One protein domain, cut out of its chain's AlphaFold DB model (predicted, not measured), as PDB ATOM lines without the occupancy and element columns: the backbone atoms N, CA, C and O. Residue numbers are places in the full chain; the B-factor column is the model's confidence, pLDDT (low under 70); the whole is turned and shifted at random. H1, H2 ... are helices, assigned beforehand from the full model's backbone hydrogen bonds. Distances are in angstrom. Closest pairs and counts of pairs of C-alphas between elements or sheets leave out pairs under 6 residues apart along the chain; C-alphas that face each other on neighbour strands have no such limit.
ATOM      1  N   VAL A  14      69.690  22.597  95.672       78.44
ATOM      2  CA  VAL A  14      68.411  22.512  94.955       78.44
ATOM      3  C   VAL A  14      67.429  21.602  95.696       78.44
ATOM      4  O   VAL A  14      66.255  21.951  95.793       78.44
ATOM      5  N   LYS A  15      67.892  20.479  96.258       83.25
ATOM      6  CA  LYS A  15      67.052  19.579  97.063       83.25
ATOM      7  C   LYS A  15      66.578  20.242  98.354       83.25
ATOM      8  O   LYS A  15      65.371  20.303  98.566       83.25
ATOM      9  N   ASP A  16      67.479  20.859  99.117       84.56
ATOM     10  CA  ASP A  16      67.129  21.569 100.358       84.56
ATOM     11  C   ASP A  16      66.102  22.686 100.115       84.56
ATOM     12  O   ASP A  16      65.160  22.881 100.889       84.56
ATOM     13  N   GLY A  17      66.247  23.419  99.004       83.38
ATOM     14  CA  GLY A  17      65.293  24.453  98.606       83.38
ATOM     15  C   GLY A  17      63.908  23.896  98.261       83.38
ATOM     16  O   GLY A  17      62.896  24.512  98.606       83.38
ATOM     17  N   ILE A  18      63.848  22.729  97.614       84.38
ATOM     18  CA  ILE A  18      62.594  22.038  97.285       84.38
ATOM     19  C   ILE A  18      61.932  21.484  98.547       84.38
ATOM     20  O   ILE A  18      60.719  21.642  98.701       84.38
ATOM     21  N   ASP A  19      62.703  20.901  99.463       87.94
ATOM     22  CA  ASP A  19      62.185  20.363 100.722       87.94
ATOM     23  C   ASP A  19      61.622  21.484 101.601       87.94
ATOM     24  O   ASP A  19      60.470  21.415 102.031       87.94
ATOM     25  N   THR A  20      62.346  22.601 101.717       88.56
ATOM     26  CA  THR A  20      61.866  23.800 102.424       88.56
ATOM     27  C   THR A  20      60.590  24.370 101.790       88.56
ATOM     28  O   THR A  20      59.674  24.821 102.484       88.56
ATOM     29  N   ALA A  21      60.498  24.383 100.456       82.38
ATOM     30  CA  ALA A  21      59.310  24.864  99.752       82.38
ATOM     31  C   ALA A  21      58.106  23.930  99.950       82.38
ATOM     32  O   ALA A  21      56.983  24.402 100.139       82.38
ATOM     33  N   ARG A  22      58.337  22.614  99.937       88.12
ATOM     34  CA  ARG A  22      57.317  21.588 100.178       88.12
ATOM     35  C   ARG A  22      56.778  21.669 101.602       88.12
ATOM     36  O   ARG A  22      55.568  21.585 101.785       88.12
ATOM     37  N   GLU A  23      57.648  21.885 102.577       89.50
ATOM     38  CA  GLU A  23      57.282  22.014 103.986       89.50
ATOM     39  C   GLU A  23      56.450  23.282 104.238       89.50
ATOM     40  O   GLU A  23      55.372  23.221 104.831       89.50
ATOM     41  N   LYS A  24      56.853  24.423 103.656       87.44
ATOM     42  CA  LYS A  24      56.058  25.664 103.695       87.44
ATOM     43  C   LYS A  24      54.704  25.519 103.004       87.44
ATOM     44  O   LYS A  24      53.709  26.055 103.491       87.44
ATOM     45  N   ALA A  25      54.649  24.805 101.881       86.56
ATOM     46  CA  ALA A  25      53.400  24.538 101.177       86.56
ATOM     47  C   ALA A  25      52.474  23.616 101.984       86.56
ATOM     48  O   ALA A  25      51.274  23.880 102.048       86.56
ATOM     49  N   ALA A  26      53.020  22.581 102.628       87.25
ATOM     50  CA  ALA A  26      52.267  21.695 103.509       87.25
ATOM     51  C   ALA A  26      51.684  22.469 104.698       87.25
ATOM     52  O   ALA A  26      50.482  22.405 104.933       87.25
ATOM     53  N   HIS A  27      52.493  23.306 105.350       87.44
ATOM     54  CA  HIS A  27      52.047  24.120 106.479       87.44
ATOM     55  C   HIS A  27      51.000  25.174 106.072       87.44
ATOM     56  O   HIS A  27      50.043  25.435 106.801       87.44
ATOM     57  N   ALA A  28      51.144  25.788 104.892       83.75
ATOM     58  CA  ALA A  28      50.140  26.711 104.361       83.75
ATOM     59  C   ALA A  28      48.826  25.991 104.017       83.75
ATOM     60  O   ALA A  28      47.745  26.534 104.245       83.75
ATOM     61  N   TYR A  29      48.914  24.767 103.493       83.31
ATOM     62  CA  TYR A  29      47.754  23.942 103.176       83.31
ATOM     63  C   TYR A  29      47.029  23.461 104.435       83.31
ATOM     64  O   TYR A  29      45.805  23.547 104.493       83.31
ATOM     65  N   GLU A  30      47.756  23.011 105.456       87.88
ATOM     66  CA  GLU A  30      47.181  22.615 106.746       87.88
ATOM     67  C   GLU A  30      46.478  23.793 107.420       87.88
ATOM     68  O   GLU A  30      45.301  23.685 107.760       87.88
ATOM     69  N   ALA A  31      47.128  24.958 107.478       85.12
ATOM     70  CA  ALA A  31      46.534  26.167 108.045       85.12
ATOM     71  C   ALA A  31      45.326  26.690 107.239       85.12
ATOM     72  O   ALA A  31      44.457  27.379 107.781       85.12
ATOM     73  N   ALA A  32      45.266  26.417 105.932       80.75
ATOM     74  CA  ALA A  32      44.098  26.714 105.107       80.75
ATOM     75  C   ALA A  32      42.971  25.697 105.336       80.75
ATOM     76  O   ALA A  32      41.806  26.081 105.415       80.75
ATOM     77  N   ARG A  33      43.310  24.412 105.467       87.00
ATOM     78  CA  ARG A  33      42.365  23.322 105.720       87.00
ATOM     79  C   ARG A  33      41.702  23.453 107.087       87.00
ATOM     80  O   ARG A  33      40.495  23.253 107.175       87.00
ATOM     81  N   GLU A  34      42.460  23.802 108.118       87.25
ATOM     82  CA  GLU A  34      41.950  24.042 109.471       87.25
ATOM     83  C   GLU A  34      40.919  25.178 109.455       87.25
ATOM     84  O   GLU A  34      39.746  24.953 109.742       87.25
ATOM     85  N   ARG A  35      41.295  26.345 108.910       83.31
ATOM     86  CA  ARG A  35      40.369  27.478 108.739       83.31
ATOM     87  C   ARG A  35      39.150  27.145 107.888       83.31
ATOM     88  O   ARG A  35      38.064  27.644 108.160       83.31
ATOM     89  N   ALA A  36      39.315  26.343 106.838       84.50
ATOM     90  CA  ALA A  36      38.198  25.905 106.012       84.50
ATOM     91  C   ALA A  36      37.253  24.979 106.789       84.50
ATOM     92  O   ALA A  36      36.043  25.080 106.620       84.50
ATOM     93  N   THR A  37      37.785  24.107 107.645       84.88
ATOM     94  CA  THR A  37      36.988  23.186 108.465       84.88
ATOM     95  C   THR A  37      36.191  23.960 109.514       84.88
ATOM     96  O   THR A  37      34.969  23.824 109.553       84.88
ATOM     97  N   ASP A  38      36.840  24.874 110.238       84.81
ATOM     98  CA  ASP A  38      36.186  25.756 111.214       84.81
ATOM     99  C   ASP A  38      35.111  26.630 110.551       84.81
ATOM    100  O   ASP A  38      33.992  26.784 111.049       84.81
ATOM    101  N   ALA A  39      35.426  27.180 109.373       82.75
ATOM    102  CA  ALA A  39      34.478  27.968 108.600       82.75
ATOM    103  C   ALA A  39      33.282  27.126 108.142       82.75
ATOM    104  O   ALA A  39      32.158  27.624 108.160       82.75
ATOM    105  N   VAL A  40      33.486  25.870 107.738       85.19
ATOM    106  CA  VAL A  40      32.404  24.967 107.318       85.19
ATOM    107  C   VAL A  40      31.492  24.616 108.491       85.19
ATOM    108  O   VAL A  40      30.273  24.656 108.318       85.19
ATOM    109  N   GLU A  41      32.034  24.325 109.673       85.62
ATOM    110  CA  GLU A  41      31.228  24.033 110.867       85.62
ATOM    111  C   GLU A  41      30.379  25.239 111.281       85.62
ATOM    112  O   GLU A  41      29.151  25.134 111.351       85.62
ATOM    113  N   ALA A  42      31.000  26.416 111.403       83.62
ATOM    114  CA  ALA A  42      30.290  27.658 111.702       83.62
ATOM    115  C   ALA A  42      29.255  28.016 110.617       83.62
ATOM    116  O   ALA A  42      28.169  28.530 110.906       83.62
ATOM    117  N   SER A  43      29.563  27.725 109.350       85.06
ATOM    118  CA  SER A  43      28.628  27.915 108.239       85.06
ATOM    119  C   SER A  43      27.448  26.958 108.322       85.06
ATOM    120  O   SER A  43      26.342  27.345 107.957       85.06
ATOM    121  N   ARG A  44      27.641  25.725 108.799       88.25
ATOM    122  CA  ARG A  44      26.579  24.717 108.894       88.25
ATOM    123  C   ARG A  44      25.530  25.113 109.925       88.25
ATOM    124  O   ARG A  44      24.340  25.017 109.633       88.25
ATOM    125  N   GLU A  45      25.956  25.612 111.081       87.12
ATOM    126  CA  GLU A  45      25.051  26.140 112.107       87.12
ATOM    127  C   GLU A  45      24.267  27.351 111.589       87.12
ATOM    128  O   GLU A  45      23.035  27.388 111.664       87.12
ATOM    129  N   LYS A  46      24.966  28.306 110.962       85.56
ATOM    130  CA  LYS A  46      24.340  29.490 110.355       85.56
ATOM    131  C   LYS A  46      23.394  29.125 109.215       85.56
ATOM    132  O   LYS A  46      22.328  29.717 109.108       85.56
ATOM    133  N   ALA A  47      23.740  28.142 108.388       88.00
ATOM    134  CA  ALA A  47      22.890  27.664 107.303       88.00
ATOM    135  C   ALA A  47      21.623  26.991 107.838       88.00
ATOM    136  O   ALA A  47      20.549  27.209 107.289       88.00
ATOM    137  N   GLN A  48      21.715  26.220 108.927       89.06
ATOM    138  CA  GLN A  48      20.535  25.646 109.579       89.06
ATOM    139  C   GLN A  48      19.633  26.731 110.172       89.06
ATOM    140  O   GLN A  48      18.414  26.662 110.019       89.06
ATOM    141  N   GLN A  49      20.215  27.746 110.810       88.69
ATOM    142  CA  GLN A  49      19.459  28.876 111.346       88.69
ATOM    143  C   GLN A  49      18.799  29.695 110.228       88.69
ATOM    144  O   GLN A  49      17.612  30.000 110.311       88.69
ATOM    145  N   ALA A  50      19.534  29.963 109.147       85.31
ATOM    146  CA  ALA A  50      19.023  30.629 107.956       85.31
ATOM    147  C   ALA A  50      17.944  29.801 107.249       85.31
ATOM    148  O   ALA A  50      16.993  30.375 106.745       85.31
ATOM    149  N   ALA A  51      18.044  28.469 107.233       86.25
ATOM    150  CA  ALA A  51      17.013  27.602 106.666       86.25
ATOM    151  C   ALA A  51      15.714  27.647 107.484       86.25
ATOM    152  O   ALA A  51      14.632  27.710 106.906       86.25
ATOM    153  N   ARG A  52      15.815  27.668 108.822       87.12
ATOM    154  CA  ARG A  52      14.653  27.841 109.711       87.12
ATOM    155  C   ARG A  52      14.007  29.210 109.517       87.12
ATOM    156  O   ARG A  52      12.812  29.280 109.261       87.12
ATOM    157  N   GLN A  53      14.807  30.277 109.523       86.00
ATOM    158  CA  GLN A  53      14.312  31.623 109.229       86.00
ATOM    159  C   GLN A  53      13.741  31.724 107.820       86.00
ATOM    160  O   GLN A  53      12.717  32.367 107.633       86.00
ATOM    161  N   ALA A  54      14.349  31.086 106.822       83.62
ATOM    162  CA  ALA A  54      13.831  31.091 105.463       83.62
ATOM    163  C   ALA A  54      12.464  30.414 105.398       83.62
ATOM    164  O   ALA A  54      11.608  30.930 104.698       83.62
ATOM    165  N   ALA A  55      12.224  29.336 106.151       84.00
ATOM    166  CA  ALA A  55      10.906  28.707 106.220       84.00
ATOM    167  C   ALA A  55       9.844  29.674 106.782       84.00
ATOM    168  O   ALA A  55       8.819  29.886 106.140       84.00
ATOM    169  N   GLU A  56      10.134  30.347 107.899       84.00
ATOM    170  CA  GLU A  56       9.246  31.359 108.506       84.00
ATOM    171  C   GLU A  56       9.054  32.595 107.598       84.00
ATOM    172  O   GLU A  56       7.964  33.156 107.466       84.00
ATOM    173  N   THR A  57      10.119  33.023 106.915       79.12
ATOM    174  CA  THR A  57      10.089  34.176 106.001       79.12
ATOM    175  C   THR A  57       9.420  33.827 104.674       79.12
ATOM    176  O   THR A  57       8.888  34.707 104.008       79.12
ATOM    177  N   MET A  58       9.408  32.558 104.263       79.44
ATOM    178  CA  MET A  58       8.761  32.129 103.021       79.44
ATOM    179  C   MET A  58       7.238  32.236 103.123       79.44
ATOM    180  O   MET A  58       6.589  32.535 102.121       79.44
ATOM    181  N   GLU A  59       6.682  32.075 104.327       82.12
ATOM    182  CA  GLU A  59       5.256  32.286 104.602       82.12
ATOM    183  C   GLU A  59       4.863  33.772 104.587       82.12
ATOM    184  O   GLU A  59       3.784  34.123 104.115       82.12
ATOM    185  N   SER A  60       5.744  34.658 105.064       87.69
ATOM    186  CA  SER A  60       5.459  36.096 105.205       87.69
ATOM    187  C   SER A  60       5.916  36.953 104.017       87.69
ATOM    188  O   SER A  60       5.295  37.973 103.716       87.69
ATOM    189  N   ASN A  61       6.986  36.563 103.320       85.44
ATOM    190  CA  ASN A  61       7.556  37.281 102.180       85.44
ATOM    191  C   ASN A  61       8.261  36.333 101.177       85.44
ATOM    192  O   ASN A  61       9.498  36.296 101.097       85.44
ATOM    193  N   PRO A  62       7.499  35.612 100.334       81.69
ATOM    194  CA  PRO A  62       8.064  34.671  99.364       81.69
ATOM    195  C   PRO A  62       8.956  35.347  98.306       81.69
ATOM    196  O   PRO A  62       9.922  34.751  97.826       81.69
ATOM    197  N   VAL A  63       8.684  36.612  97.957       86.25
ATOM    198  CA  VAL A  63       9.499  37.370  96.990       86.25
ATOM    199  C   VAL A  63      10.880  37.684  97.569       86.25
ATOM    200  O   VAL A  63      11.884  37.553  96.867       86.25
ATOM    201  N   GLY A  64      10.950  38.040  98.855       82.62
ATOM    202  CA  GLY A  64      12.211  38.298  99.551       82.62
ATOM    203  C   GLY A  64      13.141  37.084  99.557       82.62
ATOM    204  O   GLY A  64      14.334  37.227  99.288       82.62
ATOM    205  N   VAL A  65      12.592  35.884  99.769       86.50
ATOM    206  CA  VAL A  65      13.358  34.626  99.739       86.50
ATOM    207  C   VAL A  65      13.932  34.351  98.344       86.50
ATOM    208  O   VAL A  65      15.108  34.006  98.223       86.50
ATOM    209  N   LEU A  66      13.152  34.565  97.278       85.69
ATOM    210  CA  LEU A  66      13.626  34.382  95.899       85.69
ATOM    211  C   LEU A  66      14.747  35.360  95.527       85.69
ATOM    212  O   LEU A  66      15.761  34.951  94.956       85.69
ATOM    213  N   VAL A  67      14.588  36.642  95.863       88.12
ATOM    214  CA  VAL A  67      15.614  37.665  95.604       88.12
ATOM    215  C   VAL A  67      16.881  37.372  96.408       88.12
ATOM    216  O   VAL A  67      17.978  37.415  95.850       88.12
ATOM    217  N   GLY A  68      16.739  37.009  97.685       87.62
ATOM    218  CA  GLY A  68      17.859  36.632  98.547       87.62
ATOM    219  C   GLY A  68      18.613  35.408  98.025       87.62
ATOM    220  O   GLY A  68      19.841  35.428  97.952       87.62
ATOM    221  N   GLY A  69      17.888  34.378  97.577       87.44
ATOM    222  CA  GLY A  69      18.472  33.176  96.984       87.44
ATOM    223  C   GLY A  69      19.238  33.455  95.689       87.44
ATOM    224  O   GLY A  69      20.348  32.951  95.509       87.44
ATOM    225  N   LEU A  70      18.696  34.302  94.807       87.50
ATOM    226  CA  LEU A  70      19.378  34.708  93.574       87.50
ATOM    227  C   LEU A  70      20.632  35.541  93.851       87.50
ATOM    228  O   LEU A  70      21.674  35.289  93.247       87.50
ATOM    229  N   ALA A  71      20.550  36.503  94.773       90.38
ATOM    230  CA  ALA A  71      21.689  37.333  95.150       90.38
ATOM    231  C   ALA A  71      22.816  36.486  95.761       90.38
ATOM    232  O   ALA A  71      23.965  36.585  95.329       90.38
ATOM    233  N   LEU A  72      22.487  35.597  96.704       88.38
ATOM    234  CA  LEU A  72      23.457  34.687  97.312       88.38
ATOM    235  C   LEU A  72      24.069  33.740  96.271       88.38
ATOM    236  O   LEU A  72      25.287  33.579  96.227       88.38
ATOM    237  N   GLY A  73      23.243  33.160  95.395       85.69
ATOM    238  CA  GLY A  73      23.709  32.293  94.315       85.69
ATOM    239  C   GLY A  73      24.669  33.004  93.356       85.69
ATOM    240  O   GLY A  73      25.687  32.429  92.971       85.69
ATOM    241  N   ALA A  74      24.395  34.267  93.018       87.56
ATOM    242  CA  ALA A  74      25.272  35.079  92.179       87.56
ATOM    243  C   ALA A  74      26.607  35.399  92.867       87.56
ATOM    244  O   ALA A  74      27.652  35.310  92.224       87.56
ATOM    245  N   LEU A  75      26.595  35.711  94.167       84.81
ATOM    246  CA  LEU A  75      27.818  35.941  94.943       84.81
ATOM    247  C   LEU A  75      28.693  34.687  94.997       84.81
ATOM    248  O   LEU A  75      29.888  34.760  94.718       84.81
ATOM    249  N   VAL A  76      28.097  33.525  95.275       84.25
ATOM    250  CA  VAL A  76      28.816  32.241  95.263       84.25
ATOM    251  C   VAL A  76      29.386  31.957  93.872       84.25
ATOM    252  O   VAL A  76      30.553  31.595  93.745       84.25
ATOM    253  N   ALA A  77      28.602  32.177  92.813       81.44
ATOM    254  CA  ALA A  77      29.065  31.985  91.440       81.44
ATOM    255  C   ALA A  77      30.200  32.949  91.044       81.44
ATOM    256  O   ALA A  77      31.075  32.560  90.273       81.44
ATOM    257  N   ALA A  78      30.203  34.177  91.569       81.25
ATOM    258  CA  ALA A  78      31.242  35.174  91.316       81.25
ATOM    259  C   ALA A  78      32.550  34.882  92.074       81.25
ATOM    260  O   ALA A  78      33.627  35.200  91.576       81.25
ATOM    261  N   VAL A  79      32.460  34.268  93.260       75.44
ATOM    262  CA  VAL A  79      33.609  33.966  94.134       75.44
ATOM    263  C   VAL A  79      34.334  32.672  93.757       75.44
ATOM    264  O   VAL A  79      35.461  32.484  94.194       75.44
ATOM    265  N   ILE A  80      33.751  31.790  92.937       73.81
ATOM    266  CA  ILE A  80      34.419  30.564  92.461       73.81
ATOM    267  C   ILE A  80      35.171  30.869  91.144       73.81
ATOM    268  O   ILE A  80      34.565  30.799  90.067       73.81
ATOM    269  N   PRO A  81      36.480  31.210  91.168       59.97
ATOM    270  CA  PRO A  81      37.254  31.423  89.953       59.97
ATOM    271  C   PRO A  81      37.409  30.097  89.209       59.97
ATOM    272  O   PRO A  81      37.933  29.127  89.741       59.97
TER     273      PRO A  81
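What this domain is: This is residues 14 to 81 of the 159 residues of an uncharacterized protein of Sphingomonas sp. EC-HK361 (UniProt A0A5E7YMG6). A long helical hairpin with unequal arms: the very long helix H1 makes the whole length, and the shorter helix H2 folds back from its end, running beside its later part with the two arms meeting near the turn. Residues 14 to 52 of H1 stick out free, and so does the other end, residues 70 to 81. The printed part has 68 residues with two named helices, H1 then H2, and no named strand; its class is all helix. It is extended, with a radius of gyration of the C-alphas of 19.7 A and spans of 65 by 23 by 6 A.

How they stand to each other: H1, residues 14 to 60, has a kink of 25 degrees near residue 50. H2, residues 62 to 79, touches H1 with residues 64 to 65 alone, and H1 touches H2 with residues 54 to 58 alone. The closest C-alphas of the two are those of Met 58 and Val 65, 6.2 A apart. The two helices form a hairpin, opposite ways at a shallow tilt of 7 degrees. Their centres are 21.0 A apart. In H2 every O i to N i+4 pair is within hydrogen-bond range; in H1, 40 of 43 are.

Where its parts are: H1 begins with C-alpha 14 at (68.411, 22.512, 94.955) and ends with C-alpha 60 at (5.459, 36.096, 105.205), 65.2 A from first to last. H2 measures 26.1 A from C-alpha 62 to C-alpha 79, which is at (33.609, 33.966, 94.134).

The domain as a whole: The two C-alphas farthest apart are those of Val 14 and Ser 60, at 65.2 A. The first and last printed C-alphas, of Val 14 and Pro 81, are 32.8 A apart. The printed part has no cut, and the link from H1 to H2 is tight, with 1 residue. The mean pLDDT of the printed part is 84.7, and residue 81 is under 70.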